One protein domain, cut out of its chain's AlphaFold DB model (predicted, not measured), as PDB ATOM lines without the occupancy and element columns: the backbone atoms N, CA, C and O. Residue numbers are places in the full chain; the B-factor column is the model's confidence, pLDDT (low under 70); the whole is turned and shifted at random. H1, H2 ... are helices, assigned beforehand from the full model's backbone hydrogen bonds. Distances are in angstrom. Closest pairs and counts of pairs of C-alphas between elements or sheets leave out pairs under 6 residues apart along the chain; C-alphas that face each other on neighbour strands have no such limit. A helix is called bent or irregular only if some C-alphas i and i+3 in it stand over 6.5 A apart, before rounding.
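Overview. This is residues 647 to 841 of the 846 residues of an uncharacterized protein of Candidatus Electronema sp. GS (UniProt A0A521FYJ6). Picture an elongated body of mostly crossed helices: H1 to H5 make one end, H6 and H8 the middle, and H10, H11 and H12 the other end. H5 crosses H6 near the middle, while H10 and H12 run side by side. The printed part has 195 residues with twelve named helices, H1 to H12 in order along the chain, and no named strand; the class is all helix. The whole is compact, with a radius of gyration of the C-alphas of 18.3 A, and spans 61 by 36 by 28 A.

Arrangement. Begin at H1, residues 647 to 650, close but not clearly touching H2, residues 656 to 671; their closest C-alphas, Ala 650 and Val 656, are 6.3 A apart. With residues 664 to 671 alone, H2 touches H3, residues 676 to 679, closest at C-alphas Asn 668 and Val 679, 5.6 A. Next come H4, residues 682 to 688, and H5, residues 691 to 707, a helical hairpin at a steep tilt of 38 degrees, only just past shallow; the closest C-alphas, Leu 685 and Ala 694, are 5.3 A apart. H6, residues 726 to 739, touches H5 about perpendicular, at 74 degrees, closest at C-alphas Lys 702 and Gly 734, 4.0 A. H7, residues 744 to 747, touches H9, residues 771 to 777, closest at C-alphas Ala 745 and Leu 774, 5.5 A. Between them lies H8, residues 750 to 760, a helical hairpin with H9 at a shallow tilt of 20 degrees; H8 touches H6 closest at C-alphas Leu 732 and Tyr 759, 6.5 A. With residues 781 to 786 alone, H10, residues 779 to 796, touches H8, closest at C-alphas Glu 754 and Ala 781, 5.0 A. H11, residues 804 to 811, touches H10 closest at C-alphas Ile 790 and Leu 806, 6.3 A. With residues 820 to 828 alone, H12, residues 815 to 839, touches H10 at a shallow tilt of 28 degrees, the same way, closest at C-alphas Gly 787 and Cys 824, 6.1 A. Every O i to N i+4 pair is within hydrogen-bond range in H2, H4, H5, H6, H8, H9, H10 and H11, and 17 of 21 are in H12; H1, H3 and H7 are too short for one.

Along the chain. Find C-alpha 647 at (1.587, -21.532, 2.583), where H1 begins. H2 measures 22.0 A, H5 24.6 A, H6 20.2 A and H10 25.3 A from first to last C-alpha. H12, 32.8 A, ends at C-alpha 839, (-18.700, 28.265, -19.602); it is irregular, with C-alphas 820 and 823 7.4 A apart.

Size, cuts and confidence. The two C-alphas farthest apart, Asn 690 and Ser 841, are 63.2 A apart. The printed part has no cut, and its one long link is residues 708 to 725. Look for pLDDT under 70 at residues 674, 798 and 829 to 841.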
ATOM      1  N   THR A 647       2.573 -22.270   3.371       92.06
ATOM      2  CA  THR A 647       1.587 -21.532   2.583       92.06
ATOM      3  C   THR A 647       0.602 -20.794   3.491       92.06
ATOM      4  O   THR A 647       0.222 -19.663   3.203       92.06
ATOM      5  N   GLU A 648       0.192 -21.405   4.603       90.62
ATOM      6  CA  GLU A 648      -0.787 -20.823   5.520       90.62
ATOM      7  C   GLU A 648      -0.270 -19.533   6.159       90.62
ATOM      8  O   GLU A 648      -0.936 -18.498   6.068       90.62
ATOM      9  N   ALA A 649       0.951 -19.538   6.702       90.50
ATOM     10  CA  ALA A 649       1.540 -18.333   7.274       90.50
ATOM     11  C   ALA A 649       1.756 -17.227   6.227       90.50
ATOM     12  O   ALA A 649       1.637 -16.040   6.547       90.50
ATOM     13  N   ALA A 650       2.054 -17.581   4.972       90.50
ATOM     14  CA  ALA A 650       2.244 -16.613   3.889       90.50
ATOM     15  C   ALA A 650       0.954 -15.862   3.500       90.50
ATOM     16  O   ALA A 650       1.038 -14.732   3.012       90.50
ATOM     17  N   PHE A 651      -0.217 -16.455   3.750       92.94
ATOM     18  CA  PHE A 651      -1.533 -15.840   3.540       92.94
ATOM     19  C   PHE A 651      -2.208 -15.389   4.848       92.94
ATOM     20  O   PHE A 651      -3.392 -15.072   4.850       92.94
ATOM     21  N   SER A 652      -1.463 -15.310   5.955       91.69
ATOM     22  CA  SER A 652      -1.939 -14.672   7.189       91.69
ATOM     23  C   SER A 652      -2.245 -13.182   6.978       91.69
ATOM     24  O   SER A 652      -1.682 -12.541   6.086       91.69
ATOM     25  N   GLN A 653      -3.081 -12.608   7.846       85.69
ATOM     26  CA  GLN A 653      -3.502 -11.202   7.774       85.69
ATOM     27  C   GLN A 653      -2.318 -10.216   7.712       85.69
ATOM     28  O   GLN A 653      -2.387  -9.206   7.017       85.69
ATOM     29  N   GLU A 654      -1.194 -10.531   8.366       87.56
ATOM     30  CA  GLU A 654       0.015  -9.696   8.351       87.56
ATOM     31  C   GLU A 654       0.804  -9.774   7.032       87.56
ATOM     32  O   GLU A 654       1.504  -8.828   6.669       87.56
ATOM     33  N   ARG A 655       0.737 -10.902   6.310       90.19
ATOM     34  CA  ARG A 655       1.615 -11.184   5.156       90.19
ATOM     35  C   ARG A 655       0.904 -11.198   3.811       90.19
ATOM     36  O   ARG A 655       1.576 -10.992   2.798       90.19
ATOM     37  N   VAL A 656      -0.419 -11.367   3.788       90.44
ATOM     38  CA  VAL A 656      -1.222 -11.531   2.566       90.44
ATOM     39  C   VAL A 656      -0.963 -10.434   1.528       90.44
ATOM     40  O   VAL A 656      -0.729 -10.746   0.364       90.44
ATOM     41  N   SER A 657      -0.871  -9.167   1.945       86.69
ATOM     42  CA  SER A 657      -0.598  -8.038   1.041       86.69
ATOM     43  C   SER A 657       0.763  -8.169   0.338       86.69
ATOM     44  O   SER A 657       0.867  -8.054  -0.884       86.69
ATOM     45  N   SER A 658       1.813  -8.512   1.092       89.50
ATOM     46  CA  SER A 658       3.161  -8.711   0.545       89.50
ATOM     47  C   SER A 658       3.249  -9.938  -0.371       89.50
ATOM     48  O   SER A 658       3.937  -9.912  -1.397       89.50
ATOM     49  N   THR A 659       2.513 -11.000  -0.039       92.75
ATOM     50  CA  THR A 659       2.430 -12.224  -0.838       92.75
ATOM     51  C   THR A 659       1.711 -11.956  -2.160       92.75
ATOM     52  O   THR A 659       2.250 -12.294  -3.215       92.75
ATOM     53  N   LEU A 660       0.559 -11.275  -2.135       92.94
ATOM     54  CA  LEU A 660      -0.184 -10.897  -3.340       92.94
ATOM     55  C   LEU A 660       0.615  -9.941  -4.232       92.94
ATOM     56  O   LEU A 660       0.631 -10.127  -5.448       92.94
ATOM     57  N   TYR A 661       1.354  -8.989  -3.654       91.00
ATOM     58  CA  TYR A 661       2.261  -8.119  -4.409       91.00
ATOM     59  C   TYR A 661       3.319  -8.908  -5.185       91.00
ATOM     60  O   TYR A 661       3.503  -8.691  -6.387       91.00
ATOM     61  N   ASN A 662       3.984  -9.861  -4.532       91.69
ATOM     62  CA  ASN A 662       5.004 -10.682  -5.180       91.69
ATOM     63  C   ASN A 662       4.409 -11.600  -6.262       91.69
ATOM     64  O   ASN A 662       5.008 -11.743  -7.330       91.69
ATOM     65  N   LEU A 663       3.227 -12.180  -6.020       92.81
ATOM     66  CA  LEU A 663       2.515 -13.005  -7.004       92.81
ATOM     67  C   LEU A 663       2.067 -12.185  -8.220       92.81
ATOM     68  O   LEU A 663       2.301 -12.602  -9.354       92.81
ATOM     69  N   TYR A 664       1.504 -10.995  -8.004       89.69
ATOM     70  CA  TYR A 664       1.146 -10.061  -9.071       89.69
ATOM     71  C   TYR A 664       2.366  -9.662  -9.905       89.69
ATOM     72  O   TYR A 664       2.342  -9.753 -11.133       89.69
ATOM     73  N   HIS A 665       3.457  -9.261  -9.251       87.69
ATOM     74  CA  HIS A 665       4.681  -8.857  -9.936       87.69
ATOM     75  C   HIS A 665       5.262 -10.008 -10.775       87.69
ATOM     76  O   HIS A 665       5.743  -9.798 -11.891       87.69
ATOM     77  N   TRP A 666       5.188 -11.242 -10.268       90.69
ATOM     78  CA  TRP A 666       5.581 -12.429 -11.020       90.69
ATOM     79  C   TRP A 666       4.666 -12.683 -12.233       90.69
ATOM     80  O   TRP A 666       5.174 -12.883 -13.341       90.69
ATOM     81  N   LEU A 667       3.341 -12.601 -12.064       89.38
ATOM     82  CA  LEU A 667       2.360 -12.773 -13.145       89.38
ATOM     83  C   LEU A 667       2.519 -11.722 -14.250       89.38
ATOM     84  O   LEU A 667       2.478 -12.060 -15.433       89.38
ATOM     85  N   ASN A 668       2.754 -10.462 -13.888       84.56
ATOM     86  CA  ASN A 668       2.958  -9.369 -14.838       84.56
ATOM     87  C   ASN A 668       4.193  -9.629 -15.730       84.56
ATOM     88  O   ASN A 668       4.112  -9.590 -16.961       84.56
ATOM     89  N   ILE A 669       5.320 -10.037 -15.126       84.00
ATOM     90  CA  ILE A 669       6.532 -10.419 -15.874       84.00
ATOM     91  C   ILE A 669       6.284 -11.638 -16.771       84.00
ATOM     92  O   ILE A 669       6.767 -11.669 -17.907       84.00
ATOM     93  N   HIS A 670       5.561 -12.647 -16.278       81.44
ATOM     94  CA  HIS A 670       5.314 -13.873 -17.034       81.44
ATOM     95  C   HIS A 670       4.403 -13.628 -18.244       81.44
ATOM     96  O   HIS A 670       4.703 -14.095 -19.348       81.44
ATOM     97  N   THR A 671       3.298 -12.913 -18.049       77.88
ATOM     98  CA  THR A 671       2.284 -12.688 -19.089       77.88
ATOM     99  C   THR A 671       2.730 -11.655 -20.122       77.88
ATOM    100  O   THR A 671       2.291 -11.724 -21.274       77.88
ATOM    101  N   LYS A 672       3.623 -10.720 -19.750       77.81
ATOM    102  CA  LYS A 672       3.988  -9.537 -20.552       77.81
ATOM    103  C   LYS A 672       2.754  -8.720 -20.964       77.81
ATOM    104  O   LYS A 672       2.698  -8.176 -22.068       77.81
ATOM    105  N   LYS A 673       1.732  -8.699 -20.106       74.50
ATOM    106  CA  LYS A 673       0.491  -7.938 -20.279       74.50
ATOM    107  C   LYS A 673       0.441  -6.839 -19.224       74.50
ATOM    108  O   LYS A 673       0.916  -7.039 -18.115       74.50
ATOM    109  N   HIS A 674      -0.129  -5.693 -19.584       69.06
ATOM    110  CA  HIS A 674      -0.164  -4.515 -18.713       69.06
ATOM    111  C   HIS A 674      -1.529  -4.281 -18.048       69.06
ATOM    112  O   HIS A 674      -1.569  -3.672 -16.986       69.06
ATOM    113  N   SER A 675      -2.617  -4.803 -18.624       75.38
ATOM    114  CA  SER A 675      -3.977  -4.669 -18.084       75.38
ATOM    115  C   SER A 675      -4.262  -5.710 -16.985       75.38
ATOM    116  O   SER A 675      -3.907  -6.882 -17.174       75.38
ATOM    117  N   PRO A 676      -4.916  -5.328 -15.866       74.56
ATOM    118  CA  PRO A 676      -5.256  -6.239 -14.773       74.56
ATOM    119  C   PRO A 676      -5.989  -7.502 -15.252       74.56
ATOM    120  O   PRO A 676      -5.550  -8.611 -14.935       74.56
ATOM    121  N   SER A 677      -7.024  -7.358 -16.089       73.44
ATOM    122  CA  SER A 677      -7.796  -8.496 -16.617       73.44
ATOM    123  C   SER A 677      -6.981  -9.495 -17.433       73.44
ATOM    124  O   SER A 677      -7.367 -10.650 -17.590       73.44
ATOM    125  N   LYS A 678      -5.827  -9.082 -17.953       79.88
ATOM    126  CA  LYS A 678      -4.936  -9.947 -18.736       79.88
ATOM    127  C   LYS A 678      -3.787 -10.524 -17.909       79.88
ATOM    128  O   LYS A 678      -3.089 -11.414 -18.398       79.88
ATOM    129  N   VAL A 679      -3.563 -10.011 -16.697       85.94
ATOM    130  CA  VAL A 679      -2.493 -10.452 -15.791       85.94
ATOM    131  C   VAL A 679      -2.947 -11.618 -14.913       85.94
ATOM    132  O   VAL A 679      -2.146 -12.524 -14.671       85.94
ATOM    133  N   TRP A 680      -4.201 -11.629 -14.445       90.19
ATOM    134  CA  TRP A 680      -4.701 -12.726 -13.609       90.19
ATOM    135  C   TRP A 680      -4.696 -14.057 -14.366       90.19
ATOM    136  O   TRP A 680      -5.327 -14.202 -15.412       90.19
ATOM    137  N   ASN A 681      -3.977 -15.046 -13.831       89.94
ATOM    138  CA  ASN A 681      -3.898 -16.380 -14.413       89.94
ATOM    139  C   ASN A 681      -3.660 -17.428 -13.320       89.94
ATOM    140  O   ASN A 681      -2.519 -17.737 -12.963       89.94
ATOM    141  N   LYS A 682      -4.754 -17.997 -12.806       91.06
ATOM    142  CA  LYS A 682      -4.711 -19.041 -11.775       91.06
ATOM    143  C   LYS A 682      -3.937 -20.281 -12.235       91.06
ATOM    144  O   LYS A 682      -3.131 -20.804 -11.476       91.06
ATOM    145  N   ALA A 683      -4.092 -20.697 -13.495       90.56
ATOM    146  CA  ALA A 683      -3.390 -21.862 -14.038       90.56
ATOM    147  C   ALA A 683      -1.859 -21.687 -14.027       90.56
ATOM    148  O   ALA A 683      -1.132 -22.623 -13.695       90.56
ATOM    149  N   ALA A 684      -1.359 -20.483 -14.324       91.38
ATOM    150  CA  ALA A 684       0.068 -20.171 -14.245       91.38
ATOM    151  C   ALA A 684       0.595 -20.235 -12.801       91.38
ATOM    152  O   ALA A 684       1.715 -20.713 -12.578       91.38
ATOM    153  N   LEU A 685      -0.212 -19.799 -11.823       93.69
ATOM    154  CA  LEU A 685       0.106 -19.939 -10.400       93.69
ATOM    155  C   LEU A 685       0.143 -21.413  -9.981       93.69
ATOM    156  O   LEU A 685       1.129 -21.833  -9.376       93.69
ATOM    157  N   THR A 686      -0.858 -22.211 -10.370       93.50
ATOM    158  CA  THR A 686      -0.894 -23.657 -10.100       93.50
ATOM    159  C   THR A 686       0.331 -24.361 -10.686       93.50
ATOM    160  O   THR A 686       0.979 -25.149 -10.000       93.50
ATOM    161  N   GLN A 687       0.700 -24.043 -11.932       92.50
ATOM    162  CA  GLN A 687       1.844 -24.654 -12.613       92.50
ATOM    163  C   GLN A 687       3.193 -24.282 -11.973       92.50
ATOM    164  O   GLN A 687       4.109 -25.104 -11.938       92.50
ATOM    165  N   SER A 688       3.346 -23.040 -11.504       90.00
ATOM    166  CA  SER A 688       4.646 -22.512 -11.057       90.00
ATOM    167  C   SER A 688       4.876 -22.606  -9.548       90.00
ATOM    168  O   SER A 688       6.030 -22.640  -9.099       90.00
ATOM    169  N   PHE A 689       3.800 -22.675  -8.766       92.12
ATOM    170  CA  PHE A 689       3.815 -22.839  -7.315       92.12
ATOM    171  C   PHE A 689       3.164 -24.179  -6.950       92.12
ATOM    172  O   PHE A 689       3.878 -25.178  -6.892       92.12
ATOM    173  N   ASN A 690       1.849 -24.190  -6.722       93.19
ATOM    174  CA  ASN A 690       0.979 -25.356  -6.544       93.19
ATOM    175  C   ASN A 690      -0.497 -24.891  -6.492       93.19
ATOM    176  O   ASN A 690      -0.781 -23.690  -6.498       93.19
ATOM    177  N   GLU A 691      -1.438 -25.837  -6.422       95.19
ATOM    178  CA  GLU A 691      -2.878 -25.535  -6.355       95.19
ATOM    179  C   GLU A 691      -3.285 -24.802  -5.065       95.19
ATOM    180  O   GLU A 691      -4.175 -23.954  -5.091       95.19
ATOM    181  N   GLU A 692      -2.616 -25.082  -3.943       95.25
ATOM    182  CA  GLU A 692      -2.929 -24.451  -2.657       95.25
ATOM    183  C   GLU A 692      -2.650 -22.940  -2.682       95.25
ATOM    184  O   GLU A 692      -3.515 -22.146  -2.309       95.25
ATOM    185  N   VAL A 693      -1.478 -22.526  -3.180       95.56
ATOM    186  CA  VAL A 693      -1.109 -21.112  -3.352       95.56
ATOM    187  C   VAL A 693      -2.089 -20.416  -4.289       95.56
ATOM    188  O   VAL A 693      -2.546 -19.315  -3.987       95.56
ATOM    189  N   ALA A 694      -2.428 -21.048  -5.416       94.62
ATOM    190  CA  ALA A 694      -3.348 -20.477  -6.394       94.62
ATOM    191  C   ALA A 694      -4.753 -20.274  -5.799       94.62
ATOM    192  O   ALA A 694      -5.355 -19.214  -5.980       94.62
ATOM    193  N   SER A 695      -5.254 -21.255  -5.046       94.62
ATOM    194  CA  SER A 695      -6.562 -21.189  -4.393       94.62
ATOM    195  C   SER A 695      -6.608 -20.185  -3.237       94.62
ATOM    196  O   SER A 695      -7.571 -19.426  -3.148       94.62
ATOM    197  N   ARG A 696      -5.567 -20.102  -2.395       95.31
ATOM    198  CA  ARG A 696      -5.484 -19.093  -1.321       95.31
ATOM    199  C   ARG A 696      -5.321 -17.674  -1.868       95.31
ATOM    200  O   ARG A 696      -5.956 -16.760  -1.356       95.31
ATOM    201  N   ALA A 697      -4.543 -17.488  -2.939       95.19
ATOM    202  CA  ALA A 697      -4.444 -16.196  -3.621       95.19
ATOM    203  C   ALA A 697      -5.791 -15.765  -4.205       95.19
ATOM    204  O   ALA A 697      -6.198 -14.622  -4.024       95.19
ATOM    205  N   ALA A 698      -6.502 -16.687  -4.858       94.56
ATOM    206  CA  ALA A 698      -7.839 -16.428  -5.369       94.56
ATOM    207  C   ALA A 698      -8.814 -16.058  -4.238       94.56
ATOM    208  O   ALA A 698      -9.528 -15.071  -4.365       94.56
ATOM    209  N   ALA A 699      -8.818 -16.802  -3.126       94.94
ATOM    210  CA  ALA A 699      -9.661 -16.512  -1.965       94.94
ATOM    211  C   ALA A 699      -9.357 -15.137  -1.347       94.94
ATOM    212  O   ALA A 699     -10.274 -14.347  -1.156       94.94
ATOM    213  N   ALA A 700      -8.080 -14.802  -1.141       95.12
ATOM    214  CA  ALA A 700      -7.680 -13.498  -0.615       95.12
ATOM    215  C   ALA A 700      -8.096 -12.342  -1.543       95.12
ATOM    216  O   ALA A 700      -8.599 -11.321  -1.088       95.12
ATOM    217  N   CYS A 701      -7.944 -12.502  -2.862       95.00
ATOM    218  CA  CYS A 701      -8.429 -11.516  -3.829       95.00
ATOM    219  C   CYS A 701      -9.963 -11.354  -3.780       95.00
ATOM    220  O   CYS A 701     -10.458 -10.238  -3.948       95.00
ATOM    221  N   LYS A 702     -10.712 -12.445  -3.541       94.25
ATOM    222  CA  LYS A 702     -12.174 -12.414  -3.344       94.25
ATOM    223  C   LYS A 702     -12.571 -11.631  -2.094       94.25
ATOM    224  O   LYS A 702     -13.477 -10.813  -2.149       94.25
ATOM    225  N   GLU A 703     -11.868 -11.839  -0.988       94.62
ATOM    226  CA  GLU A 703     -12.089 -11.082   0.249       94.62
ATOM    227  C   GLU A 703     -11.781  -9.591   0.054       94.62
ATOM    228  O   GLU A 703     -12.593  -8.744   0.418       94.62
ATOM    229  N   ILE A 704     -10.682  -9.256  -0.634       93.62
ATOM    230  CA  ILE A 704     -10.288  -7.859  -0.869       93.62
ATOM    231  C   ILE A 704     -11.384  -7.065  -1.583       93.62
ATOM    232  O   ILE A 704     -11.705  -5.969  -1.138       93.62
ATOM    233  N   TRP A 705     -11.996  -7.577  -2.657       93.75
ATOM    234  CA  TRP A 705     -13.042  -6.797  -3.340       93.75
ATOM    235  C   TRP A 705     -14.356  -6.720  -2.552       93.75
ATOM    236  O   TRP A 705     -15.200  -5.873  -2.841       93.75
ATOM    237  N   ARG A 706     -14.554  -7.586  -1.553       93.44
ATOM    238  CA  ARG A 706     -15.708  -7.537  -0.641       93.44
ATOM    239  C   ARG A 706     -15.533  -6.483   0.453       93.44
ATOM    240  O   ARG A 706     -16.539  -6.023   0.991       93.44
ATOM    241  N   GLU A 707     -14.303  -6.086   0.760       92.19
ATOM    242  CA  GLU A 707     -13.989  -5.103   1.804       92.19
ATOM    243  C   GLU A 707     -13.639  -3.727   1.222       92.19
ATOM    244  O   GLU A 707     -14.115  -2.701   1.705       92.19
ATOM    245  N   GLU A 708     -12.862  -3.698   0.141       91.75
ATOM    246  CA  GLU A 708     -12.326  -2.476  -0.453       91.75
ATOM    247  C   GLU A 708     -13.204  -1.963  -1.593       91.75
ATOM    248  O   GLU A 708     -13.586  -2.704  -2.496       91.75
ATOM    249  N   THR A 709     -13.498  -0.662  -1.593       91.12
ATOM    250  CA  THR A 709     -14.236  -0.003  -2.682       91.12
ATOM    251  C   THR A 709     -13.317   0.986  -3.396       91.12
ATOM    252  O   THR A 709     -12.793   1.899  -2.751       91.12
ATOM    253  N   PRO A 710     -13.091   0.843  -4.714       92.25
ATOM    254  CA  PRO A 710     -12.272   1.788  -5.452       92.25
ATOM    255  C   PRO A 710     -12.878   3.184  -5.449       92.25
ATOM    256  O   PRO A 710     -14.076   3.363  -5.657       92.25
ATOM    257  N   VAL A 711     -12.026   4.190  -5.270       92.44
ATOM    258  CA  VAL A 711     -12.434   5.584  -5.445       92.44
ATOM    259  C   VAL A 711     -12.547   5.838  -6.943       92.44
ATOM    260  O   VAL A 711     -11.553   5.687  -7.659       92.44
ATOM    261  N   LEU A 712     -13.735   6.209  -7.417       92.06
ATOM    262  CA  LEU A 712     -13.976   6.531  -8.827       92.06
ATOM    263  C   LEU A 712     -13.081   7.680  -9.300       92.06
ATOM    264  O   LEU A 712     -12.646   8.506  -8.496       92.06
ATOM    265  N   TRP A 713     -12.781   7.718 -10.595       91.81
ATOM    266  CA  TRP A 713     -11.814   8.646 -11.178       91.81
ATOM    267  C   TRP A 713     -12.177  10.113 -10.906       91.81
ATOM    268  O   TRP A 713     -11.330  10.876 -10.435       91.81
ATOM    269  N   SER A 714     -13.448  10.480 -11.080       90.00
ATOM    270  CA  SER A 714     -13.968  11.835 -10.867       90.00
ATOM    271  C   SER A 714     -13.840  12.314  -9.414       90.00
ATOM    272  O   SER A 714     -13.692  13.509  -9.160       90.00
ATOM    273  N   ASN A 715     -13.852  11.375  -8.460       90.25
ATOM    274  CA  ASN A 715     -13.746  11.620  -7.021       90.25
ATOM    275  C   ASN A 715     -12.300  11.748  -6.523       90.25
ATOM    276  O   ASN A 715     -12.079  12.066  -5.352       90.25
ATOM    277  N   ARG A 716     -11.301  11.480  -7.370       89.06
ATOM    278  CA  ARG A 716      -9.889  11.600  -6.986       89.06
ATOM    279  C   ARG A 716      -9.420  13.053  -7.106       89.06
ATOM    280  O   ARG A 716      -9.841  13.754  -8.031       89.06
ATOM    281  N   PRO A 717      -8.491  13.497  -6.233       86.31
ATOM    282  CA  PRO A 717      -7.756  14.743  -6.441       86.31
ATOM    283  C   PRO A 717      -7.128  14.784  -7.839       86.31
ATOM    284  O   PRO A 717      -6.637  13.758  -8.313       86.31
ATOM    285  N   CYS A 718      -7.137  15.951  -8.493       80.38
ATOM    286  CA  CYS A 718      -6.727  16.092  -9.897       80.38
ATOM    287  C   CYS A 718      -5.310  15.550 -10.167       80.38
ATOM    288  O   CYS A 718      -5.089  14.856 -11.154       80.38
ATOM    289  N   ASP A 719      -4.368  15.771  -9.248       80.06
ATOM    290  CA  ASP A 719      -2.981  15.290  -9.321       80.06
ATOM    291  C   ASP A 719      -2.832  13.767  -9.144       80.06
ATOM    292  O   ASP A 719      -1.795  13.206  -9.490       80.06
ATOM    293  N   LYS A 720      -3.874  13.085  -8.650       81.75
ATOM    294  CA  LYS A 720      -3.891  11.638  -8.364       81.75
ATOM    295  C   LYS A 720      -4.844  10.838  -9.247       81.75
ATOM    296  O   LYS A 720      -4.982   9.628  -9.069       81.75
ATOM    297  N   ARG A 721      -5.498  11.468 -10.225       81.75
ATOM    298  CA  ARG A 721      -6.436  10.799 -11.146       81.75
ATOM    299  C   ARG A 721      -5.794   9.654 -11.938       81.75
ATOM    300  O   ARG A 721      -6.447   8.642 -12.182       81.75
ATOM    301  N   GLY A 722      -4.507   9.781 -12.272       77.00
ATOM    302  CA  GLY A 722      -3.718   8.739 -12.940       77.00
ATOM    303  C   GLY A 722      -3.156   7.647 -12.018       77.00
ATOM    304  O   GLY A 722      -2.547   6.698 -12.511       77.00
ATOM    305  N   GLU A 723      -3.327   7.756 -10.697       81.56
ATOM    306  CA  GLU A 723      -2.846   6.750  -9.749       81.56
ATOM    307  C   GLU A 723      -3.853   5.599  -9.614       81.56
ATOM    308  O   GLU A 723      -5.063   5.803  -9.511       81.56
ATOM    309  N   CYS A 724      -3.342   4.367  -9.585       80.50
ATOM    310  CA  CYS A 724      -4.125   3.167  -9.317       80.50
ATOM    311  C   CYS A 724      -3.416   2.330  -8.252       80.50
ATOM    312  O   CYS A 724      -2.255   1.947  -8.419       80.50
ATOM    313  N   PHE A 725      -4.104   2.048  -7.146       86.69
ATOM    314  CA  PHE A 725      -3.521   1.287  -6.047       86.69
ATOM    315  C   PHE A 725      -3.463  -0.208  -6.377       86.69
ATOM    316  O   PHE A 725      -4.373  -0.777  -6.987       86.69
ATOM    317  N   TYR A 726      -2.404  -0.888  -5.931       86.25
ATOM    318  CA  TYR A 726      -2.259  -2.332  -6.139       86.25
ATOM    319  C   TYR A 726      -3.418  -3.141  -5.540       86.25
ATOM    320  O   TYR A 726      -3.836  -4.129  -6.135       86.25
ATOM    321  N   VAL A 727      -3.994  -2.684  -4.425       89.44
ATOM    322  CA  VAL A 727      -5.154  -3.333  -3.795       89.44
ATOM    323  C   VAL A 727      -6.367  -3.411  -4.731       89.44
ATOM    324  O   VAL A 727      -7.078  -4.413  -4.737       89.44
ATOM    325  N   TRP A 728      -6.556  -2.423  -5.613       91.56
ATOM    326  CA  TRP A 728      -7.644  -2.456  -6.590       91.56
ATOM    327  C   TRP A 728      -7.413  -3.497  -7.692       91.56
ATOM    328  O   TRP A 728      -8.364  -4.115  -8.165       91.56
ATOM    329  N   HIS A 729      -6.153  -3.764  -8.051       89.69
ATOM    330  CA  HIS A 729      -5.815  -4.851  -8.971       89.69
ATOM    331  C   HIS A 729      -6.159  -6.214  -8.362       89.69
ATOM    332  O   HIS A 729      -6.706  -7.072  -9.046       89.69
ATOM    333  N   TYR A 730      -5.877  -6.405  -7.071       91.25
ATOM    334  CA  TYR A 730      -6.204  -7.651  -6.372       91.25
ATOM    335  C   TYR A 730      -7.716  -7.858  -6.289       91.25
ATOM    336  O   TYR A 730      -8.194  -8.958  -6.553       91.25
ATOM    337  N   GLY A 731      -8.477  -6.792  -6.025       93.19
ATOM    338  CA  GLY A 731      -9.935  -6.864  -6.051       93.19
ATOM    339  C   GLY A 731     -10.492  -7.246  -7.431       93.19
ATOM    340  O   GLY A 731     -11.342  -8.130  -7.533       93.19
ATOM    341  N   LEU A 732      -9.936  -6.682  -8.514       92.12
ATOM    342  CA  LEU A 732     -10.278  -7.096  -9.881       92.12
ATOM    343  C   LEU A 732     -10.001  -8.584 -10.132       92.12
ATOM    344  O   LEU A 732     -10.809  -9.252 -10.775       92.12
ATOM    345  N   PHE A 733      -8.903  -9.131  -9.608       92.25
ATOM    346  CA  PHE A 733      -8.601 -10.563  -9.734       92.25
ATOM    347  C   PHE A 733      -9.639 -11.434  -9.020       92.25
ATOM    348  O   PHE A 733     -10.033 -12.476  -9.543       92.25
ATOM    349  N   GLY A 734     -10.118 -10.990  -7.854       93.38
ATOM    350  CA  GLY A 734     -11.195 -11.654  -7.119       93.38
ATOM    351  C   GLY A 734     -12.493 -11.691  -7.925       93.38
ATOM    352  O   GLY A 734     -13.077 -12.760  -8.109       93.38
ATOM    353  N   LEU A 735     -12.882 -10.545  -8.490       93.31
ATOM    354  CA  LEU A 735     -14.042 -10.412  -9.377       93.31
ATOM    355  C   LEU A 735     -13.939 -11.292 -10.628       93.31
ATOM    356  O   LEU A 735     -14.919 -11.919 -11.025       93.31
ATOM    357  N   MET A 736     -12.762 -11.391 -11.244       89.94
ATOM    358  CA  MET A 736     -12.537 -12.279 -12.391       89.94
ATOM    359  C   MET A 736     -12.696 -13.760 -12.042       89.94
ATOM    360  O   MET A 736     -13.262 -14.528 -12.820       89.94
ATOM    361  N   GLU A 737     -12.197 -14.173 -10.878       91.44
ATOM    362  CA  GLU A 737     -12.349 -15.552 -10.422       91.44
ATOM    363  C   GLU A 737     -13.822 -15.880 -10.133       91.44
ATOM    364  O   GLU A 737     -14.294 -16.960 -10.479       91.44
ATOM    365  N   GLU A 738     -14.572 -14.970  -9.506       91.62
ATOM    366  CA  GLU A 738     -15.993 -15.199  -9.212       91.62
ATOM    367  C   GLU A 738     -16.868 -15.168 -10.463       91.62
ATOM    368  O   GLU A 738     -17.698 -16.060 -10.650       91.62
ATOM    369  N   SER A 739     -16.626 -14.205 -11.352       92.06
ATOM    370  CA  SER A 739     -17.366 -14.057 -12.610       92.06
ATOM    371  C   SER A 739     -17.120 -15.164 -13.627       92.06
ATOM    372  O   SER A 739     -17.911 -15.337 -14.550       92.06
ATOM    373  N   SER A 740     -16.088 -15.986 -13.424       88.00
ATOM    374  CA  SER A 740     -15.897 -17.217 -14.197       88.00
ATOM    375  C   SER A 740     -17.002 -18.258 -13.941       88.00
ATOM    376  O   SER A 740     -17.152 -19.201 -14.719       88.00
ATOM    377  N   SER A 741     -17.786 -18.104 -12.865       87.69
ATOM    378  CA  SER A 741     -18.931 -18.966 -12.554       87.69
ATOM    379  C   SER A 741     -20.199 -18.474 -13.258       87.69
ATOM    380  O   SER A 741     -20.563 -17.300 -13.177       87.69
ATOM    381  N   THR A 742     -20.932 -19.376 -13.911       86.62
ATOM    382  CA  THR A 742     -22.188 -19.018 -14.580       86.62
ATOM    383  C   THR A 742     -23.225 -18.526 -13.569       86.62
ATOM    384  O   THR A 742     -23.499 -19.169 -12.559       86.62
ATOM    385  N   GLY A 743     -23.820 -17.364 -13.847       86.56
ATOM    386  CA  GLY A 743     -24.841 -16.765 -12.985       86.56
ATOM    387  C   GLY A 743     -24.313 -16.070 -11.726       86.56
ATOM    388  O   GLY A 743     -25.131 -15.722 -10.876       86.56
ATOM    389  N   TRP A 744     -23.001 -15.825 -11.612       93.62
ATOM    390  CA  TRP A 744     -22.374 -15.187 -10.443       93.62
ATOM    391  C   TRP A 744     -23.095 -13.908  -9.977       93.62
ATOM    392  O   TRP A 744     -23.357 -13.748  -8.786       93.62
ATOM    393  N   ALA A 745     -23.502 -13.043 -10.914       93.12
ATOM    394  CA  ALA A 745     -24.148 -11.766 -10.620       93.12
ATOM    395  C   ALA A 745     -25.458 -11.923  -9.820       93.12
ATOM    396  O   ALA A 745     -25.795 -11.058  -9.017       93.12
ATOM    397  N   LYS A 746     -26.175 -13.050  -9.965       92.81
ATOM    398  CA  LYS A 746     -27.429 -13.324  -9.233       92.81
ATOM    399  C   LYS A 746     -27.224 -13.516  -7.733       92.81
ATOM    400  O   LYS A 746     -28.187 -13.438  -6.977       92.81
ATOM    401  N   HIS A 747     -25.995 -13.803  -7.315       91.38
ATOM    402  CA  HIS A 747     -25.650 -14.035  -5.917       91.38
ATOM    403  C   HIS A 747     -25.188 -12.766  -5.196       91.38
ATOM    404  O   HIS A 747     -24.974 -12.814  -3.988       91.38
ATOM    405  N   LEU A 748     -25.046 -11.647  -5.914       94.56
ATOM    406  CA  LEU A 748     -24.622 -10.374  -5.339       94.56
ATOM    407  C   LEU A 748     -25.799  -9.604  -4.746       94.56
ATOM    408  O   LEU A 748     -26.894  -9.582  -5.310       94.56
ATOM    409  N   LYS A 749     -25.541  -8.914  -3.636       94.56
ATOM    410  CA  LYS A 749     -26.423  -7.853  -3.131       94.56
ATOM    411  C   LYS A 749     -26.220  -6.565  -3.932       94.56
ATOM    412  O   LYS A 749     -25.181  -6.385  -4.559       94.56
ATOM    413  N   THR A 750     -27.171  -5.635  -3.846       93.31
ATOM    414  CA  THR A 750     -27.096  -4.331  -4.531       93.31
ATOM    415  C   THR A 750     -25.801  -3.576  -4.216       93.31
ATOM    416  O   THR A 750     -25.107  -3.174  -5.138       93.31
ATOM    417  N   GLU A 751     -25.402  -3.486  -2.944       94.50
ATOM    418  CA  GLU A 751     -24.148  -2.822  -2.533       94.50
ATOM    419  C   GLU A 751     -22.896  -3.487  -3.140       94.50
ATOM    420  O   GLU A 751     -21.929  -2.827  -3.518       94.50
ATOM    421  N   GLU A 752     -22.903  -4.818  -3.263       95.56
ATOM    422  CA  GLU A 752     -21.804  -5.558  -3.888       95.56
ATOM    423  C   GLU A 752     -21.790  -5.367  -5.405       95.56
ATOM    424  O   GLU A 752     -20.717  -5.338  -6.007       95.56
ATOM    425  N   ALA A 753     -22.965  -5.213  -6.021       95.88
ATOM    426  CA  ALA A 753     -23.097  -4.887  -7.432       95.88
ATOM    427  C   ALA A 753     -22.608  -3.461  -7.731       95.88
ATOM    428  O   ALA A 753     -21.863  -3.271  -8.687       95.88
ATOM    429  N   GLU A 754     -22.932  -2.473  -6.894       96.25
ATOM    430  CA  GLU A 754     -22.399  -1.108  -7.016       96.25
ATOM    431  C   GLU A 754     -20.870  -1.104  -6.903       96.25
ATOM    432  O   GLU A 754     -20.165  -0.530  -7.735       96.25
ATOM    433  N   ARG A 755     -20.326  -1.832  -5.924       96.56
ATOM    434  CA  ARG A 755     -18.876  -1.966  -5.766       96.56
ATOM    435  C   ARG A 755     -18.220  -2.664  -6.956       96.56
ATOM    436  O   ARG A 755     -17.173  -2.216  -7.423       96.56
ATOM    437  N   ALA A 756     -18.823  -3.733  -7.475       96.00
ATOM    438  CA  ALA A 756     -18.341  -4.401  -8.681       96.00
ATOM    439  C   ALA A 756     -18.371  -3.456  -9.898       96.00
ATOM    440  O   ALA A 756     -17.407  -3.416 -10.662       96.00
ATOM    441  N   ALA A 757     -19.419  -2.639 -10.047       95.44
ATOM    442  CA  ALA A 757     -19.489  -1.613 -11.085       95.44
ATOM    443  C   ALA A 757     -18.372  -0.563 -10.929       95.44
ATOM    444  O   ALA A 757     -17.737  -0.200 -11.919       95.44
ATOM    445  N   ALA A 758     -18.044  -0.144  -9.701       95.00
ATOM    446  CA  ALA A 758     -16.920   0.759  -9.446       95.00
ATOM    447  C   ALA A 758     -15.573   0.126  -9.833       95.00
ATOM    448  O   ALA A 758     -14.757   0.763 -10.502       95.00
ATOM    449  N   TYR A 759     -15.353  -1.148  -9.498       94.38
ATOM    450  CA  TYR A 759     -14.169  -1.897  -9.933       94.38
ATOM    451  C   TYR A 759     -14.039  -1.976 -11.453       94.38
ATOM    452  O   TYR A 759     -12.925  -1.887 -11.969       94.38
ATOM    453  N   ALA A 760     -15.150  -2.086 -12.182       93.12
ATOM    454  CA  ALA A 760     -15.134  -2.136 -13.639       93.12
ATOM    455  C   ALA A 760     -14.489  -0.889 -14.280       93.12
ATOM    456  O   ALA A 760     -13.931  -0.995 -15.368       93.12
ATOM    457  N   THR A 761     -14.502   0.259 -13.590       91.06
ATOM    458  CA  THR A 761     -13.867   1.514 -14.043       91.06
ATOM    459  C   THR A 761     -12.343   1.547 -13.863       91.06
ATOM    460  O   THR A 761     -11.675   2.422 -14.406       91.06
ATOM    461  N   ILE A 762     -11.772   0.604 -13.102       88.81
ATOM    462  CA  ILE A 762     -10.327   0.527 -12.829       88.81
ATOM    463  C   ILE A 762      -9.567  -0.189 -13.955       88.81
ATOM    464  O   ILE A 762      -8.345  -0.070 -14.064       88.81
ATOM    465  N   GLU A 763     -10.275  -0.940 -14.796       85.88
ATOM    466  CA  GLU A 763      -9.681  -1.631 -15.933       85.88
ATOM    467  C   GLU A 763      -9.163  -0.632 -16.982       85.88
ATOM    468  O   GLU A 763      -9.836   0.325 -17.358       85.88
ATOM    469  N   THR A 764      -7.938  -0.854 -17.464       77.00
ATOM    470  CA  THR A 764      -7.239   0.084 -18.353       77.00
ATOM    471  C   THR A 764      -7.577  -0.125 -19.825       77.00
ATOM    472  O   THR A 764      -7.398   0.790 -20.624       77.00
ATOM    473  N   ASP A 765      -8.059  -1.318 -20.188       76.38
ATOM    474  CA  ASP A 765      -8.355  -1.708 -21.574       76.38
ATOM    475  C   ASP A 765      -9.868  -1.651 -21.909       76.38
ATOM    476  O   ASP A 765     -10.329  -2.335 -22.825       76.38
ATOM    477  N   GLY A 766     -10.642  -0.842 -21.174       82.62
ATOM    478  CA  GLY A 766     -12.104  -0.735 -21.293       82.62
ATOM    479  C   GLY A 766     -12.851  -1.555 -20.238       82.62
ATOM    480  O   GLY A 766     -12.243  -2.090 -19.320       82.62
ATOM    481  N   PHE A 767     -14.179  -1.664 -20.334       90.19
ATOM    482  CA  PHE A 767     -14.928  -2.419 -19.325       90.19
ATOM    483  C   PHE A 767     -14.638  -3.929 -19.381       90.19
ATOM    484  O   PHE A 767     -14.549  -4.504 -20.470       90.19
ATOM    485  N   PRO A 768     -14.554  -4.605 -18.222       89.06
ATOM    486  CA  PRO A 768     -14.431  -6.053 -18.173       89.06
ATOM    487  C   PRO A 768     -15.701  -6.740 -18.695       89.06
ATOM    488  O   PRO A 768     -16.817  -6.271 -18.477       89.06
ATOM    489  N   LEU A 769     -15.536  -7.904 -19.333       87.88
ATOM    490  CA  LEU A 769     -16.636  -8.644 -19.974       87.88
ATOM    491  C   LEU A 769     -17.781  -8.996 -19.010       87.88
ATOM    492  O   LEU A 769     -18.945  -8.966 -19.399       87.88
ATOM    493  N   TRP A 770     -17.461  -9.285 -17.747       91.38
ATOM    494  CA  TRP A 770     -18.443  -9.648 -16.725       91.38
ATOM    495  C   TRP A 770     -19.372  -8.496 -16.317       91.38
ATOM    496  O   TRP A 770     -20.389  -8.738 -15.665       91.38
ATOM    497  N   LEU A 771     -19.070  -7.247 -16.699       93.69
ATOM    498  CA  LEU A 771     -19.943  -6.106 -16.415       93.69
ATOM    499  C   LEU A 771     -21.299  -6.237 -17.128       93.69
ATOM    500  O   LEU A 771     -22.300  -5.762 -16.601       93.69
ATOM    501  N   ALA A 772     -21.363  -6.912 -18.281       91.88
ATOM    502  CA  ALA A 772     -22.622  -7.147 -18.990       91.88
ATOM    503  C   ALA A 772     -23.594  -8.016 -18.167       91.88
ATOM    504  O   ALA A 772     -24.772  -7.682 -18.048       91.88
ATOM    505  N   ASP A 773     -23.099  -9.076 -17.517       92.19
ATOM    506  CA  ASP A 773     -23.913  -9.923 -16.630       92.19
ATOM    507  C   ASP A 773     -24.467  -9.125 -15.441       92.19
ATOM    508  O   ASP A 773     -25.612  -9.321 -15.011       92.19
ATOM    509  N   LEU A 774     -23.649  -8.203 -14.926       93.62
ATOM    510  CA  LEU A 774     -24.021  -7.301 -13.846       93.62
ATOM    511  C   LEU A 774     -25.068  -6.280 -14.306       93.62
ATOM    512  O   LEU A 774     -26.048  -6.074 -13.601       93.62
ATOM    513  N   ALA A 775     -24.915  -5.708 -15.501       92.19
ATOM    514  CA  ALA A 775     -25.871  -4.767 -16.087       92.19
ATOM    515  C   ALA A 775     -27.238  -5.415 -16.361       92.19
ATOM    516  O   ALA A 775     -28.267  -4.762 -16.209       92.19
ATOM    517  N   ILE A 776     -27.266  -6.703 -16.722       91.19
ATOM    518  CA  ILE A 776     -28.512  -7.460 -16.915       91.19
ATOM    519  C   ILE A 776     -29.198  -7.753 -15.574       91.19
ATOM    520  O   ILE A 776     -30.419  -7.657 -15.471       91.19
ATOM    521  N   THR A 777     -28.432  -8.141 -14.550       93.56
ATOM    522  CA  THR A 777     -28.990  -8.640 -13.279       93.56
ATOM    523  C   THR A 777     -29.269  -7.523 -12.267       93.56
ATOM    524  O   THR A 777     -30.270  -7.574 -11.562       93.56
ATOM    525  N   HIS A 778     -28.401  -6.511 -12.215       94.94
ATOM    526  CA  HIS A 778     -28.408  -5.384 -11.271       94.94
ATOM    527  C   HIS A 778     -28.315  -4.052 -12.025       94.94
ATOM    528  O   HIS A 778     -27.440  -3.224 -11.769       94.94
ATOM    529  N   SER A 779     -29.214  -3.868 -12.993       93.50
ATOM    530  CA  SER A 779     -29.242  -2.702 -13.888       93.50
ATOM    531  C   SER A 779     -29.209  -1.359 -13.148       93.50
ATOM    532  O   SER A 779     -28.397  -0.506 -13.498       93.50
ATOM    533  N   ASP A 780     -30.000  -1.195 -12.085       94.12
ATOM    534  CA  ASP A 780     -30.045   0.047 -11.299       94.12
ATOM    535  C   ASP A 780     -28.701   0.374 -10.625       94.12
ATOM    536  O   ASP A 780     -28.258   1.520 -10.660       94.12
ATOM    537  N   ALA A 781     -28.006  -0.629 -10.074       94.62
ATOM    538  CA  ALA A 781     -26.700  -0.447  -9.430       94.62
ATOM    539  C   ALA A 781     -25.628   0.002 -10.438       94.62
ATOM    540  O   ALA A 781     -24.857   0.926 -10.179       94.62
ATOM    541  N   VAL A 782     -25.598  -0.630 -11.616       94.69
ATOM    542  CA  VAL A 782     -24.668  -0.265 -12.697       94.69
ATOM    543  C   VAL A 782     -24.992   1.122 -13.252       94.69
ATOM    544  O   VAL A 782     -24.080   1.919 -13.466       94.69
ATOM    545  N   ALA A 783     -26.274   1.419 -13.481       92.62
ATOM    546  CA  ALA A 783     -26.723   2.711 -13.990       92.62
ATOM    547  C   ALA A 783     -26.424   3.851 -13.011       92.62
ATOM    548  O   ALA A 783     -26.004   4.912 -13.453       92.62
ATOM    549  N   SER A 784     -26.586   3.614 -11.706       92.69
ATOM    550  CA  SER A 784     -26.228   4.560 -10.647       92.69
ATOM    551  C   SER A 784     -24.735   4.903 -10.698       92.69
ATOM    552  O   SER A 784     -24.367   6.046 -10.946       92.69
ATOM    553  N   VAL A 785     -23.857   3.898 -10.592       95.06
ATOM    554  CA  VAL A 785     -22.402   4.124 -10.519       95.06
ATOM    555  C   VAL A 785     -21.839   4.723 -11.807       95.06
ATOM    556  O   VAL A 785     -21.084   5.693 -11.761       95.06
ATOM    557  N   LEU A 786     -22.177   4.150 -12.967       94.00
ATOM    558  CA  LEU A 786     -21.635   4.622 -14.242       94.00
ATOM    559  C   LEU A 786     -22.320   5.903 -14.721       94.00
ATOM    560  O   LEU A 786     -21.662   6.730 -15.342       94.00
ATOM    561  N   GLY A 787     -23.614   6.075 -14.449       90.94
ATOM    562  CA  GLY A 787     -24.353   7.288 -14.798       90.94
ATOM    563  C   GLY A 787     -23.869   8.502 -14.010       90.94
ATOM    564  O   GLY A 787     -23.606   9.543 -14.608       90.94
ATOM    565  N   ASP A 788     -23.653   8.347 -12.701       90.44
ATOM    566  CA  ASP A 788     -23.079   9.403 -11.864       90.44
ATOM    567  C   ASP A 788     -21.661   9.774 -12.319       90.44
ATOM    568  O   ASP A 788     -21.301  10.952 -12.345       90.44
ATOM    569  N   GLU A 789     -20.848   8.783 -12.694       92.75
ATOM    570  CA  GLU A 789     -19.495   9.036 -13.195       92.75
ATOM    571  C   GLU A 789     -19.516   9.733 -14.561       92.75
ATOM    572  O   GLU A 789     -18.736  10.657 -14.769       92.75
ATOM    573  N   ILE A 790     -20.447   9.374 -15.454       90.50
ATOM    574  CA  ILE A 790     -20.676  10.078 -16.726       90.50
ATOM    575  C   ILE A 790     -21.029  11.544 -16.475       90.50
ATOM    576  O   ILE A 790     -20.388  12.423 -17.046       90.50
ATOM    577  N   ASP A 791     -22.012  11.824 -15.615       87.56
ATOM    578  CA  ASP A 791     -22.432  13.199 -15.323       87.56
ATOM    579  C   ASP A 791     -21.260  14.028 -14.760       87.56
ATOM    580  O   ASP A 791     -21.091  15.198 -15.110       87.56
ATOM    581  N   ARG A 792     -20.390  13.421 -13.945       88.06
ATOM    582  CA  ARG A 792     -19.201  14.087 -13.387       88.06
ATOM    583  C   ARG A 792     -18.066  14.255 -14.391       88.06
ATOM    584  O   ARG A 792     -17.453  15.319 -14.419       88.06
ATOM    585  N   GLU A 793     -17.775  13.242 -15.203       88.94
ATOM    586  CA  GLU A 793     -16.785  13.331 -16.282       88.94
ATOM    587  C   GLU A 793     -17.164  14.431 -17.272       88.94
ATOM    588  O   GLU A 793     -16.311  15.217 -17.675       88.94
ATOM    589  N   LEU A 794     -18.453  14.555 -17.592       84.62
ATOM    590  CA  LEU A 794     -18.954  15.615 -18.457       84.62
ATOM    591  C   LEU A 794     -18.723  17.016 -17.863       84.62
ATOM    592  O   LEU A 794     -18.323  17.929 -18.580       84.62
ATOM    593  N   LEU A 795     -18.884  17.199 -16.549       82.81
ATOM    594  CA  LEU A 795     -18.565  18.477 -15.894       82.81
ATOM    595  C   LEU A 795     -17.070  18.836 -15.951       82.81
ATOM    596  O   LEU A 795     -16.731  20.025 -15.928       82.81
ATOM    597  N   LEU A 796     -16.202  17.821 -16.019       81.44
ATOM    598  CA  LEU A 796     -14.739  17.933 -16.060       81.44
ATOM    599  C   LEU A 796     -14.167  17.992 -17.482       81.44
ATOM    600  O   LEU A 796     -12.983  18.267 -17.648       81.44
ATOM    601  N   ALA A 797     -14.983  17.762 -18.505       76.94
ATOM    602  CA  ALA A 797     -14.542  17.635 -19.890       76.94
ATOM    603  C   ALA A 797     -13.898  18.896 -20.490       76.94
ATOM    604  O   ALA A 797     -13.201  18.799 -21.494       76.94
ATOM    605  N   ALA A 798     -14.132  20.066 -19.890       67.56
ATOM    606  CA  ALA A 798     -13.453  21.304 -20.272       67.56
ATOM    607  C   ALA A 798     -11.998  21.360 -19.768       67.56
ATOM    608  O   ALA A 798     -11.163  22.007 -20.387       67.56
ATOM    609  N   ASP A 799     -11.700  20.683 -18.656       73.38
ATOM    610  CA  ASP A 799     -10.407  20.758 -17.967       73.38
ATOM    611  C   ASP A 799      -9.548  19.498 -18.196       73.38
ATOM    612  O   ASP A 799      -8.338  19.508 -17.957       73.38
ATOM    613  N   GLU A 800     -10.159  18.396 -18.644       75.38
ATOM    614  CA  GLU A 800      -9.529  17.081 -18.762       75.38
ATOM    615  C   GLU A 800      -9.632  16.517 -20.183       75.38
ATOM    616  O   GLU A 800     -10.711  16.263 -20.711       75.38
ATOM    617  N   SER A 801      -8.474  16.232 -20.782       73.44
ATOM    618  CA  SER A 801      -8.372  15.688 -22.149       73.44
ATOM    619  C   SER A 801      -8.787  14.215 -22.292       73.44
ATOM    620  O   SER A 801      -8.942  13.723 -23.411       73.44
ATOM    621  N   TYR A 802      -8.929  13.484 -21.183       79.69
ATOM    622  CA  TYR A 802      -9.260  12.061 -21.189       79.69
ATOM    623  C   TYR A 802     -10.303  11.728 -20.123       79.69
ATOM    624  O   TYR A 802     -10.043  11.871 -18.930       79.69
ATOM    625  N   LEU A 803     -11.454  11.230 -20.577       87.75
ATOM    626  CA  LEU A 803     -12.609  10.873 -19.753       87.75
ATOM    627  C   LEU A 803     -12.784   9.343 -19.782       87.75
ATOM    628  O   LEU A 803     -13.253   8.804 -20.794       87.75
ATOM    629  N   PRO A 804     -12.292   8.609 -18.764       86.75
ATOM    630  CA  PRO A 804     -12.112   7.162 -18.849       86.75
ATOM    631  C   PRO A 804     -13.414   6.375 -19.019       86.75
ATOM    632  O   PRO A 804     -13.447   5.462 -19.849       86.75
ATOM    633  N   VAL A 805     -14.478   6.706 -18.285       90.06
ATOM    634  CA  VAL A 805     -15.768   6.008 -18.379       90.06
ATOM    635  C   VAL A 805     -16.454   6.323 -19.699       90.06
ATOM    636  O   VAL A 805     -16.877   5.393 -20.386       90.06
ATOM    637  N   LEU A 806     -16.504   7.587 -20.121       88.56
ATOM    638  CA  LEU A 806     -17.060   7.966 -21.423       88.56
ATOM    639  C   LEU A 806     -16.317   7.294 -22.581       88.56
ATOM    640  O   LEU A 806     -16.949   6.748 -23.491       88.56
ATOM    641  N   ASN A 807     -14.983   7.257 -22.526       85.75
ATOM    642  CA  ASN A 807     -14.181   6.551 -23.519       85.75
ATOM    643  C   ASN A 807     -14.454   5.036 -23.501       85.75
ATOM    644  O   ASN A 807     -14.611   4.426 -24.562       85.75
ATOM    645  N   ALA A 808     -14.563   4.419 -22.319       87.12
ATOM    646  CA  ALA A 808     -14.898   3.001 -22.190       87.12
ATOM    647  C   ALA A 808     -16.298   2.689 -22.748       87.12
ATOM    648  O   ALA A 808     -16.463   1.701 -23.471       87.12
ATOM    649  N   VAL A 809     -17.287   3.555 -22.496       88.94
ATOM    650  CA  VAL A 809     -18.639   3.450 -23.062       88.94
ATOM    651  C   VAL A 809     -18.602   3.554 -24.585       88.94
ATOM    652  O   VAL A 809     -19.171   2.700 -25.264       88.94
ATOM    653  N   ALA A 810     -17.915   4.547 -25.147       81.88
ATOM    654  CA  ALA A 810     -17.856   4.742 -26.593       81.88
ATOM    655  C   ALA A 810     -17.175   3.557 -27.304       81.88
ATOM    656  O   ALA A 810     -17.758   2.946 -28.212       81.88
ATOM    657  N   SER A 811     -15.977   3.202 -26.837       74.88
ATOM    658  CA  SER A 811     -15.028   2.348 -27.554       74.88
ATOM    659  C   SER A 811     -15.170   0.853 -27.250       74.88
ATOM    660  O   SER A 811     -14.870   0.030 -28.118       74.88
ATOM    661  N   HIS A 812     -15.622   0.481 -26.044       74.00
ATOM    662  CA  HIS A 812     -15.472  -0.891 -25.534       74.00
ATOM    663  C   HIS A 812     -16.717  -1.493 -24.865       74.00
ATOM    664  O   HIS A 812     -16.742  -2.703 -24.650       74.00
ATOM    665  N   ALA A 813     -17.749  -0.704 -24.546       83.31
ATOM    666  CA  ALA A 813     -18.925  -1.226 -23.849       83.31
ATOM    667  C   ALA A 813     -19.780  -2.166 -24.710       83.31
ATOM    668  O   ALA A 813     -20.033  -1.914 -25.894       83.31
ATOM    669  N   ASP A 814     -20.296  -3.211 -24.061       85.12
ATOM    670  CA  ASP A 814     -21.310  -4.093 -24.625       85.12
ATOM    671  C   ASP A 814     -22.618  -3.334 -24.923       85.12
ATOM    672  O   ASP A 814     -22.950  -2.327 -24.289       85.12
ATOM    673  N   SER A 815     -23.388  -3.834 -25.892       82.12
ATOM    674  CA  SER A 815     -24.674  -3.250 -26.286       82.12
ATOM    675  C   SER A 815     -25.675  -3.124 -25.129       82.12
ATOM    676  O   SER A 815     -26.397  -2.131 -25.077       82.12
ATOM    677  N   SER A 816     -25.679  -4.069 -24.183       84.12
ATOM    678  CA  SER A 816     -26.534  -4.040 -22.990       84.12
ATOM    679  C   SER A 816     -26.221  -2.844 -22.087       84.12
ATOM    680  O   SER A 816     -27.130  -2.122 -21.680       84.12
ATOM    681  N   ILE A 817     -24.936  -2.559 -21.855       89.38
ATOM    682  CA  ILE A 817     -24.470  -1.407 -21.070       89.38
ATOM    683  C   ILE A 817     -24.818  -0.102 -21.796       89.38
ATOM    684  O   ILE A 817     -25.342   0.828 -21.186       89.38
ATOM    685  N   LYS A 818     -24.596  -0.036 -23.118       88.00
ATOM    686  CA  LYS A 818     -24.968   1.140 -23.928       88.00
ATOM    687  C   LYS A 818     -26.473   1.411 -23.891       88.00
ATOM    688  O   LYS A 818     -26.885   2.565 -23.817       88.00
ATOM    689  N   GLN A 819     -27.296   0.363 -23.956       86.12
ATOM    690  CA  GLN A 819     -28.750   0.483 -23.855       86.12
ATOM    691  C   GLN A 819     -29.182   0.961 -22.470       86.12
ATOM    692  O   GLN A 819     -30.015   1.862 -22.389       86.12
ATOM    693  N   LEU A 820     -28.588   0.406 -21.409       89.31
ATOM    694  CA  LEU A 820     -28.856   0.793 -20.026       89.31
ATOM    695  C   LEU A 820     -28.545   2.276 -19.777       89.31
ATOM    696  O   LEU A 820     -29.360   2.994 -19.208       89.31
ATOM    697  N   LEU A 821     -27.398   2.756 -20.265       89.56
ATOM    698  CA  LEU A 821     -26.939   4.135 -20.058       89.56
ATOM    699  C   LEU A 821     -27.528   5.143 -21.058       89.56
ATOM    700  O   LEU A 821     -27.283   6.342 -20.935       89.56
ATOM    701  N   LYS A 822     -28.318   4.699 -22.044       85.12
ATOM    702  CA  LYS A 822     -28.837   5.547 -23.132       85.12
ATOM    703  C   LYS A 822     -29.611   6.766 -22.625       85.12
ATOM    704  O   LYS A 822     -29.440   7.857 -23.160       85.12
ATOM    705  N   SER A 823     -30.497   6.580 -21.647       80.06
ATOM    706  CA  SER A 823     -31.327   7.661 -21.097       80.06
ATOM    707  C   SER A 823     -30.489   8.685 -20.336       80.06
ATOM    708  O   SER A 823     -30.676   9.880 -20.543       80.06
ATOM    709  N   CYS A 824     -29.540   8.216 -19.519       81.31
ATOM    710  CA  CYS A 824     -28.575   9.051 -18.808       81.31
ATOM    711  C   CYS A 824     -27.739   9.878 -19.793       81.31
ATOM    712  O   CYS A 824     -27.735  11.102 -19.708       81.31
ATOM    713  N   LEU A 825     -27.142   9.236 -20.803       82.38
ATOM    714  CA  LEU A 825     -26.349   9.913 -21.832       82.38
ATOM    715  C   LEU A 825     -27.167  10.945 -22.614       82.38
ATOM    716  O   LEU A 825     -26.691  12.050 -22.845       82.38
ATOM    717  N   LEU A 826     -28.405  10.621 -23.000       79.50
ATOM    718  CA  LEU A 826     -29.274  11.565 -23.705       79.50
ATOM    719  C   LEU A 826     -29.629  12.769 -22.824       79.50
ATOM    720  O   LEU A 826     -29.566  13.904 -23.286       79.50
ATOM    721  N   ALA A 827     -29.982  12.537 -21.557       79.44
ATOM    722  CA  ALA A 827     -30.273  13.609 -20.610       79.44
ATOM    723  C   ALA A 827     -29.039  14.485 -20.349       79.44
ATOM    724  O   ALA A 827     -29.153  15.704 -20.239       79.44
ATOM    725  N   ALA A 828     -27.856  13.879 -20.274       74.06
ATOM    726  CA  ALA A 828     -26.605  14.596 -20.105       74.06
ATOM    727  C   ALA A 828     -26.255  15.440 -21.344       74.06
ATOM    728  O   ALA A 828     -25.947  16.619 -21.198       74.06
ATOM    729  N   LEU A 829     -26.419  14.895 -22.555       69.62
ATOM    730  CA  LEU A 829     -26.225  15.622 -23.816       69.62
ATOM    731  C   LEU A 829     -27.192  16.803 -23.973       69.62
ATOM    732  O   LEU A 829     -26.773  17.886 -24.358       69.62
ATOM    733  N   LEU A 830     -28.468  16.640 -23.618       69.94
ATOM    734  CA  LEU A 830     -29.439  17.741 -23.674       69.94
ATOM    735  C   LEU A 830     -29.119  18.868 -22.676       69.94
ATOM    736  O   LEU A 830     -29.457  20.023 -22.921       69.94
ATOM    737  N   ARG A 831     -28.471  18.549 -21.547       66.50
ATOM    738  CA  ARG A 831     -27.985  19.542 -20.572       66.50
ATOM    739  C   ARG A 831     -26.664  20.182 -21.004       66.50
ATOM    740  O   ARG A 831     -26.386  21.316 -20.619       66.50
ATOM    741  N   TRP A 832     -25.864  19.492 -21.806       60.59
ATOM    742  CA  TRP A 832     -24.545  19.946 -22.239       60.59
ATOM    743  C   TRP A 832     -24.576  21.283 -22.994       60.59
ATOM    744  O   TRP A 832     -23.752  22.157 -22.717       60.59
ATOM    745  N   ASP A 833     -25.565  21.491 -23.869       51.03
ATOM    746  CA  ASP A 833     -25.748  22.758 -24.601       51.03
ATOM    747  C   ASP A 833     -25.967  23.954 -23.655       51.03
ATOM    748  O   ASP A 833     -25.509  25.063 -23.923       51.03
ATOM    749  N   SER A 834     -26.601  23.735 -22.497       47.78
ATOM    750  CA  SER A 834     -26.788  24.789 -21.489       47.78
ATOM    751  C   SER A 834     -25.510  25.089 -20.694       47.78
ATOM    752  O   SER A 834     -25.197  26.252 -20.450       47.78
ATOM    753  N   ILE A 835     -24.714  24.064 -20.370       44.19
ATOM    754  CA  ILE A 835     -23.483  24.189 -19.566       44.19
ATOM    755  C   ILE A 835     -22.346  24.825 -20.380       44.19
ATOM    756  O   ILE A 835     -21.583  25.644 -19.863       44.19
ATOM    757  N   THR A 836     -22.241  24.484 -21.666       44.97
ATOM    758  CA  THR A 836     -21.260  25.091 -22.579       44.97
ATOM    759  C   THR A 836     -21.592  26.549 -22.893       44.97
ATOM    760  O   THR A 836     -20.676  27.360 -22.992       44.97
ATOM    761  N   SER A 837     -22.877  26.924 -22.947       41.97
ATOM    762  CA  SER A 837     -23.282  28.324 -23.131       41.97
ATOM    763  C   SER A 837     -22.876  29.243 -21.966       41.97
ATOM    764  O   SER A 837     -22.512  30.391 -22.204       41.97
ATOM    765  N   GLU A 838     -22.846  28.740 -20.724       35.47
ATOM    766  CA  GLU A 838     -22.380  29.502 -19.553       35.47
ATOM    767  C   GLU A 838     -20.848  29.494 -19.406       35.47
ATOM    768  O   GLU A 838     -20.259  30.518 -19.043       35.47
ATOM    769  N   LYS A 839     -20.170  28.376 -19.715       39.00
ATOM    770  CA  LYS A 839     -18.700  28.265 -19.602       39.00
ATOM    771  C   LYS A 839     -17.924  28.853 -20.786       39.00
ATOM    772  O   LYS A 839     -16.809  29.312 -20.568       39.00
ATOM    773  N   ASN A 840     -18.498  28.958 -21.988       36.53
ATOM    774  CA  ASN A 840     -17.856  29.660 -23.116       36.53
ATOM    775  C   ASN A 840     -17.669  31.170 -22.858       36.53
ATOM    776  O   ASN A 840     -16.934  31.837 -23.582       36.53
ATOM    777  N   SER A 841     -18.269  31.714 -21.794       31.16
ATOM    778  CA  SER A 841     -17.964  33.059 -21.292       31.16
ATOM    779  C   SER A 841     -16.605  33.152 -20.578       31.16
ATOM    780  O   SER A 841     -16.113  34.259 -20.360       31.16
TER     781      SER A 841